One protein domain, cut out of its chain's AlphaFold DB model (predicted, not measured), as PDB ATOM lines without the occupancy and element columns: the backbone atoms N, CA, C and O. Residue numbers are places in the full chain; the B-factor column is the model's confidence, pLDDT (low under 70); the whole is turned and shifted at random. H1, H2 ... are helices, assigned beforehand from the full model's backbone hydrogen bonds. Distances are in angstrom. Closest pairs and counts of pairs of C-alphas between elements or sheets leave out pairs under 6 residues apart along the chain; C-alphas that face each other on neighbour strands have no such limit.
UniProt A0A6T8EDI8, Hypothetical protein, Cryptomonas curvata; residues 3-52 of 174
ATOM      1  N   LEU A   3      74.116 175.647  16.257       83.06
ATOM      2  CA  LEU A   3      73.065 176.214  17.107       83.06
ATOM      3  C   LEU A   3      73.590 177.198  18.167       83.06
ATOM      4  O   LEU A   3      73.049 178.288  18.303       83.06
ATOM      5  N   MET A   4      74.686 176.882  18.869       82.00
ATOM      6  CA  MET A   4      75.269 177.825  19.839       82.00
ATOM      7  C   MET A   4      75.854 179.081  19.201       82.00
ATOM      8  O   MET A   4      75.824 180.149  19.806       82.00
ATOM      9  N   LYS A   5      76.434 178.968  18.001       84.75
ATOM     10  CA  LYS A   5      76.977 180.137  17.299       84.75
ATOM     11  C   LYS A   5      75.849 181.066  16.869       84.75
ATOM     12  O   LYS A   5      76.006 182.274  17.006       84.75
ATOM     13  N   ASP A   6      74.748 180.502  16.390       87.88
ATOM     14  CA  ASP A   6      73.597 181.272  15.924       87.88
ATOM     15  C   ASP A   6      72.865 181.920  17.106       87.88
ATOM     16  O   ASP A   6      72.652 183.125  17.085       87.88
ATOM     17  N   LEU A   7      72.657 181.196  18.214       87.00
ATOM     18  CA  LEU A   7      72.087 181.763  19.445       87.00
ATOM     19  C   LEU A   7      72.879 182.978  19.958       87.00
ATOM     20  O   LEU A   7      72.296 183.998  20.310       87.00
ATOM     21  N   ILE A   8      74.212 182.888  19.991       86.44
ATOM     22  CA  ILE A   8      75.068 183.991  20.455       86.44
ATOM     23  C   ILE A   8      75.030 185.177  19.481       86.44
ATOM     24  O   ILE A   8      75.199 186.313  19.915       86.44
ATOM     25  N   LYS A   9      74.843 184.941  18.177       89.06
ATOM     26  CA  LYS A   9      74.682 186.025  17.197       89.06
ATOM     27  C   LYS A   9      73.354 186.742  17.400       89.06
ATOM     28  O   LYS A   9      73.375 187.955  17.555       89.06
ATOM     29  N   GLU A  10      72.252 186.002  17.477       88.62
ATOM     30  CA  GLU A  10      70.918 186.574  17.686       88.62
ATOM     31  C   GLU A  10      70.837 187.338  19.009       88.62
ATOM     32  O   GLU A  10      70.368 188.470  19.063       88.62
ATOM     33  N   ALA A  11      71.415 186.779  20.074       86.62
ATOM     34  CA  ALA A  11      71.427 187.429  21.377       86.62
ATOM     35  C   ALA A  11      72.205 188.758  21.410       86.62
ATOM     36  O   ALA A  11      71.949 189.574  22.288       86.62
ATOM     37  N   LYS A  12      73.136 189.008  20.475       84.00
ATOM     38  CA  LYS A  12      73.827 190.309  20.369       84.00
ATOM     39  C   LYS A  12      72.950 191.410  19.785       84.00
ATOM     40  O   LYS A  12      73.276 192.579  19.966       84.00
ATOM     41  N   PHE A  13      71.895 191.054  19.055       87.12
ATOM     42  CA  PHE A  13      70.956 192.032  18.517       87.12
ATOM     43  C   PHE A  13      69.953 192.512  19.566       87.12
ATOM     44  O   PHE A  13      69.350 193.561  19.363       87.12
ATOM     45  N   LEU A  14      69.827 191.795  20.687       87.12
ATOM     46  CA  LEU A  14      69.009 192.202  21.824       87.12
ATOM     47  C   LEU A  14      69.653 193.400  22.524       87.12
ATOM     48  O   LEU A  14      70.796 193.324  22.986       87.12
ATOM     49  N   LYS A  15      68.915 194.504  22.615       85.81
ATOM     50  CA  LYS A  15      69.342 195.733  23.290       85.81
ATOM     51  C   LYS A  15      68.493 195.982  24.538       85.81
ATOM     52  O   LYS A  15      67.392 195.464  24.688       85.81
ATOM     53  N   GLU A  16      68.989 196.837  25.428       83.75
ATOM     54  CA  GLU A  16      68.267 197.281  26.630       83.75
ATOM     55  C   GLU A  16      66.821 197.774  26.393       83.75
ATOM     56  O   GLU A  16      65.949 197.385  27.176       83.75
ATOM     57  N   PRO A  17      66.498 198.564  25.340       91.62
ATOM     58  CA  PRO A  17      65.116 198.973  25.072       91.62
ATOM     59  C   PRO A  17      64.162 197.808  24.791       91.62
ATOM     60  O   PRO A  17      62.964 197.963  25.023       91.62
ATOM     61  N   ASP A  18      64.664 196.650  24.354       89.44
ATOM     62  CA  ASP A  18      63.824 195.502  24.003       89.44
ATOM     63  C   ASP A  18      63.263 194.797  25.251       89.44
ATOM     64  O   ASP A  18      62.252 194.104  25.166       89.44
ATOM     65  N   ARG A  19      63.887 194.988  26.428       90.69
ATOM     66  CA  ARG A  19      63.467 194.407  27.725       90.69
ATOM     67  C   ARG A  19      63.270 192.884  27.693       90.69
ATOM     68  O   ARG A  19      62.376 192.344  28.344       90.69
ATOM     69  N   ILE A  20      64.120 192.179  26.950       90.00
ATOM     70  CA  ILE A  20      64.063 190.720  26.812       90.00
ATOM     71  C   ILE A  20      64.963 190.054  27.861       90.00
ATOM     72  O   ILE A  20      66.139 190.389  27.990       90.00
ATOM     73  N   LEU A  21      64.421 189.064  28.577       88.44
ATOM     74  CA  LEU A  21      65.163 188.199  29.499       88.44
ATOM     75  C   LEU A  21      65.206 186.766  28.956       88.44
ATOM     76  O   LEU A  21      64.169 186.150  28.713       88.44
ATOM     77  N   LEU A  22      66.411 186.212  28.811       88.00
ATOM     78  CA  LEU A  22      66.621 184.836  28.361       88.00
ATOM     79  C   LEU A  22      66.836 183.900  29.554       88.00
ATOM     80  O   LEU A  22      67.813 184.035  30.290       88.00
ATOM     81  N   ILE A  23      65.953 182.912  29.710       90.94
ATOM     82  CA  ILE A  23      66.026 181.906  30.778       90.94
ATOM     83  C   ILE A  23      66.324 180.536  30.164       90.94
ATOM     84  O   ILE A  23      65.523 179.987  29.411       90.94
ATOM     85  N   GLY A  24      67.486 179.973  30.500       89.31
ATOM     86  CA  GLY A  24      67.879 178.623  30.099       89.31
ATOM     87  C   GLY A  24      67.560 177.593  31.183       89.31
ATOM     88  O   GLY A  24      68.111 177.662  32.277       89.31
ATOM     89  N   CYS A  25      66.731 176.598  30.866       91.25
ATOM     90  CA  CYS A  25      66.388 175.506  31.781       91.25
ATOM     91  C   CYS A  25      67.001 174.185  31.300       91.25
ATOM     92  O   CYS A  25      66.792 173.767  30.163       91.25
ATOM     93  N   THR A  26      67.733 173.486  32.169       89.94
ATOM     94  CA  THR A  26      68.268 172.152  31.864       89.94
ATOM     95  C   THR A  26      68.325 171.276  33.105       89.94
ATOM     96  O   THR A  26      68.563 171.751  34.210       89.94
ATOM     97  N   ARG A  27      68.115 169.973  32.903       88.31
ATOM     98  CA  ARG A  27      68.176 168.943  33.949       88.31
ATOM     99  C   ARG A  27      69.510 168.193  33.958       88.31
ATOM    100  O   ARG A  27      69.835 167.527  34.933       88.31
ATOM    101  N   ARG A  28      70.281 168.277  32.866       89.00
ATOM    102  CA  ARG A  28      71.542 167.539  32.671       89.00
ATOM    103  C   ARG A  28      72.614 168.423  32.019       89.00
ATOM    104  O   ARG A  28      73.077 168.124  30.918       89.00
ATOM    105  N   PRO A  29      73.029 169.526  32.669       89.25
ATOM    106  CA  PRO A  29      73.996 170.463  32.089       89.25
ATOM    107  C   PRO A  29      75.383 169.838  31.856       89.25
ATOM    108  O   PRO A  29      76.137 170.290  30.995       89.25
ATOM    109  N   TYR A  30      75.712 168.772  32.588       87.06
ATOM    110  CA  TYR A  30      76.964 168.023  32.472       87.06
ATOM    111  C   TYR A  30      77.086 167.182  31.189       87.06
ATOM    112  O   TYR A  30      78.197 166.783  30.853       87.06
ATOM    113  N   LEU A  31      75.990 166.925  30.462       90.00
ATOM    114  CA  LEU A  31      76.026 166.219  29.170       90.00
ATOM    115  C   LEU A  31      76.394 167.134  27.994       90.00
ATOM    116  O   LEU A  31      76.590 166.660  26.878       90.00
ATOM    117  N   CYS A  32      76.467 168.446  28.219       87.19
ATOM    118  CA  CYS A  32      76.821 169.392  27.174       87.19
ATOM    119  C   CYS A  32      78.258 169.154  26.680       87.19
ATOM    120  O   CYS A  32      79.185 169.001  27.480       87.19
ATOM    121  N   GLU A  33      78.451 169.174  25.359       85.88
ATOM    122  CA  GLU A  33      79.767 169.055  24.731       85.88
ATOM    123  C   GLU A  33      80.738 170.097  25.314       85.88
ATOM    124  O   GLU A  33      80.387 171.269  25.477       85.88
ATOM    125  N   LYS A  34      81.984 169.702  25.615       78.69
ATOM    126  CA  LYS A  34      82.960 170.559  26.323       78.69
ATOM    127  C   LYS A  34      83.125 171.947  25.683       78.69
ATOM    128  O   LYS A  34      83.276 172.935  26.404       78.69
ATOM    129  N   GLY A  35      83.105 172.026  24.349       80.62
ATOM    130  CA  GLY A  35      83.243 173.281  23.605       80.62
ATOM    131  C   GLY A  35      82.041 174.220  23.751       80.62
ATOM    132  O   GLY A  35      82.218 175.429  23.914       80.62
ATOM    133  N   ASP A  36      80.829 173.669  23.748       84.44
ATOM    134  CA  ASP A  36      79.589 174.434  23.904       84.44
ATOM    135  C   ASP A  36      79.319 174.775  25.373       84.44
ATOM    136  O   ASP A  36      78.873 175.879  25.672       84.44
ATOM    137  N   SER A  37      79.699 173.895  26.304       84.38
ATOM    138  CA  SER A  37      79.554 174.123  27.744       84.38
ATOM    139  C   SER A  37      80.302 175.376  28.203       84.38
ATOM    140  O   SER A  37      79.760 176.171  28.968       84.38
ATOM    141  N   LYS A  38      81.524 175.617  27.702       83.81
ATOM    142  CA  LYS A  38      82.277 176.846  28.013       83.81
ATOM    143  C   LYS A  38      81.558 178.103  27.514       83.81
ATOM    144  O   LYS A  38      81.474 179.084  28.246       83.81
ATOM    145  N   LYS A  39      81.018 178.063  26.292       86.69
ATOM    146  CA  LYS A  39      80.304 179.194  25.680       86.69
ATOM    147  C   LYS A  39      78.988 179.483  26.393       86.69
ATOM    148  O   LYS A  39      78.737 180.631  26.733       86.69
ATOM    149  N   LEU A  40      78.202 178.451  26.692       86.56
ATOM    150  CA  LEU A  40      76.970 178.567  27.474       86.56
ATOM    151  C   LEU A  40      77.228 179.123  28.870       86.56
ATOM    152  O   LEU A  40      76.511 180.004  29.332       86.56
ATOM    153  N   ASN A  41      78.272 178.630  29.535       85.06
ATOM    154  CA  ASN A  41      78.631 179.109  30.861       85.06
ATOM    155  C   ASN A  41      79.082 180.572  30.869       85.06
ATOM    156  O   ASN A  41      78.884 181.227  31.892       85.06
ATOM    157  N   ALA A  42      79.681 181.053  29.775       85.00
ATOM    158  CA  ALA A  42      80.029 182.457  29.584       85.00
ATOM    159  C   ALA A  42      78.812 183.315  29.199       85.00
ATOM    160  O   ALA A  42      78.726 184.460  29.627       85.00
ATOM    161  N   PHE A  43      77.877 182.761  28.422       87.31
ATOM    162  CA  PHE A  43      76.641 183.432  28.023       87.31
ATOM    163  C   PHE A  43      75.710 183.665  29.223       87.31
ATOM    164  O   PHE A  43      75.312 184.791  29.481       87.31
ATOM    165  N   PHE A  44      75.450 182.629  30.026       87.25
ATOM    166  CA  PHE A  44      74.626 182.707  31.241       87.25
ATOM    167  C   PHE A  44      75.454 183.011  32.499       87.25
ATOM    168  O   PHE A  44      75.236 182.421  33.555       87.25
ATOM    169  N   LYS A  45      76.481 183.860  32.400       81.00
ATOM    170  CA  LYS A  45      77.408 184.109  33.521       81.00
ATOM    171  C   LYS A  45      76.763 184.865  34.692       81.00
ATOM    172  O   LYS A  45      77.202 184.674  35.824       81.00
ATOM    173  N   ASP A  46      75.760 185.699  34.416       81.56
ATOM    174  CA  ASP A  46      75.251 186.688  35.374       81.56
ATOM    175  C   ASP A  46      74.323 186.078  36.426       81.56
ATOM    176  O   ASP A  46      74.343 186.502  37.579       81.56
ATOM    177  N   PHE A  47      73.544 185.056  36.065       82.38
ATOM    178  CA  PHE A  47      72.669 184.363  37.005       82.38
ATOM    179  C   PHE A  47      72.595 182.873  36.686       82.38
ATOM    180  O   PHE A  47      72.193 182.472  35.592       82.38
ATOM    181  N   LYS A  48      72.981 182.042  37.659       85.00
ATOM    182  CA  LYS A  48      72.865 180.584  37.575       85.00
ATOM    183  C   LYS A  48      72.229 180.067  38.848       85.00
ATOM    184  O   LYS A  48      72.830 180.123  39.918       85.00
ATOM    185  N   LEU A  49      71.031 179.521  38.713       85.88
ATOM    186  CA  LEU A  49      70.307 178.917  39.818       85.88
ATOM    187  C   LEU A  49      70.332 177.401  39.669       85.88
ATOM    188  O   LEU A  49      69.864 176.859  38.669       85.88
ATOM    189  N   ALA A  50      70.886 176.722  40.669       85.75
ATOM    190  CA  ALA A  50      70.711 175.287  40.812       85.75
ATOM    191  C   ALA A  50      69.527 175.036  41.742       85.75
ATOM    192  O   ALA A  50      69.451 175.622  42.819       85.75
ATOM    193  N   LEU A  51      68.614 174.171  41.311       87.06
ATOM    194  CA  LEU A  51      67.448 173.769  42.088       87.06
ATOM    195  C   LEU A  51      67.708 172.361  42.639       87.06
ATOM    196  O   LEU A  51      67.583 171.396  41.879       87.06
ATOM    197  N   PRO A  52      68.138 172.222  43.909       86.56
ATOM    198  CA  PRO A  52      68.335 170.913  44.515       86.56
ATOM    199  C   PRO A  52      66.991 170.212  44.758       86.56
ATOM    200  O   PRO A  52      65.918 170.810  44.650       86.56
TER     201      PRO A  52
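This is residues 3 to 52 of the 174 residues of the protein "Hypothetical protein" of Cryptomonas curvata (UniProt A0A6T8EDI8). Two short helices, H1 and H2, run the same way, loosely side by side, and a long link folds back from the end of H1 to the beginning of H2. The turn at residues 12 to 19, of which 12 and 13 belong to H1, sticks out, and a tail with no named element follows H2. The printed part has 50 residues with two named helices, H1 then H2, and no named strand; the class is all helix, although under half of the residues, 21 of 50, are in named elements. The whole is only just loose, close to compact, with a radius of gyration of the C-alphas of 12.1 A, and only just flat, with spans of 33 by 25 by 14 A.

H1, the longest helix by residues, takes residues 3 to 13 and measures 16.0 A from C-alpha 3 at (73.065, 176.214, 17.107) to C-alpha 13 at (70.956, 192.032, 18.517). H2 takes residues 34 to 43 and measures 14.4 A, ending with C-alpha 43 at (76.641, 183.432, 28.023).

H1 and H2 touch, with 4 pairs of C-alphas within 8 A. Their closest C-alphas are those of Met 4 and Asp 36, 6.8 A apart. Their lines stand at a shallow tilt of 17 degrees, the same way, with centres 12.7 A apart. Of the O i to N i+4 pairs, 6 of 7 in H1 and 5 of 6 in H2 are within hydrogen-bond range.

The two C-alphas farthest apart are those of Pro 17 and Leu 31, at 34.8 A. The link from H1 to H2, residues 14 to 33, is long. Residues 12 to 19 stand free; without them the body spans 32 by 26 by 14 A. The printed part has no cut. The mean pLDDT of the printed part is 86.5, and no printed residue is under 70.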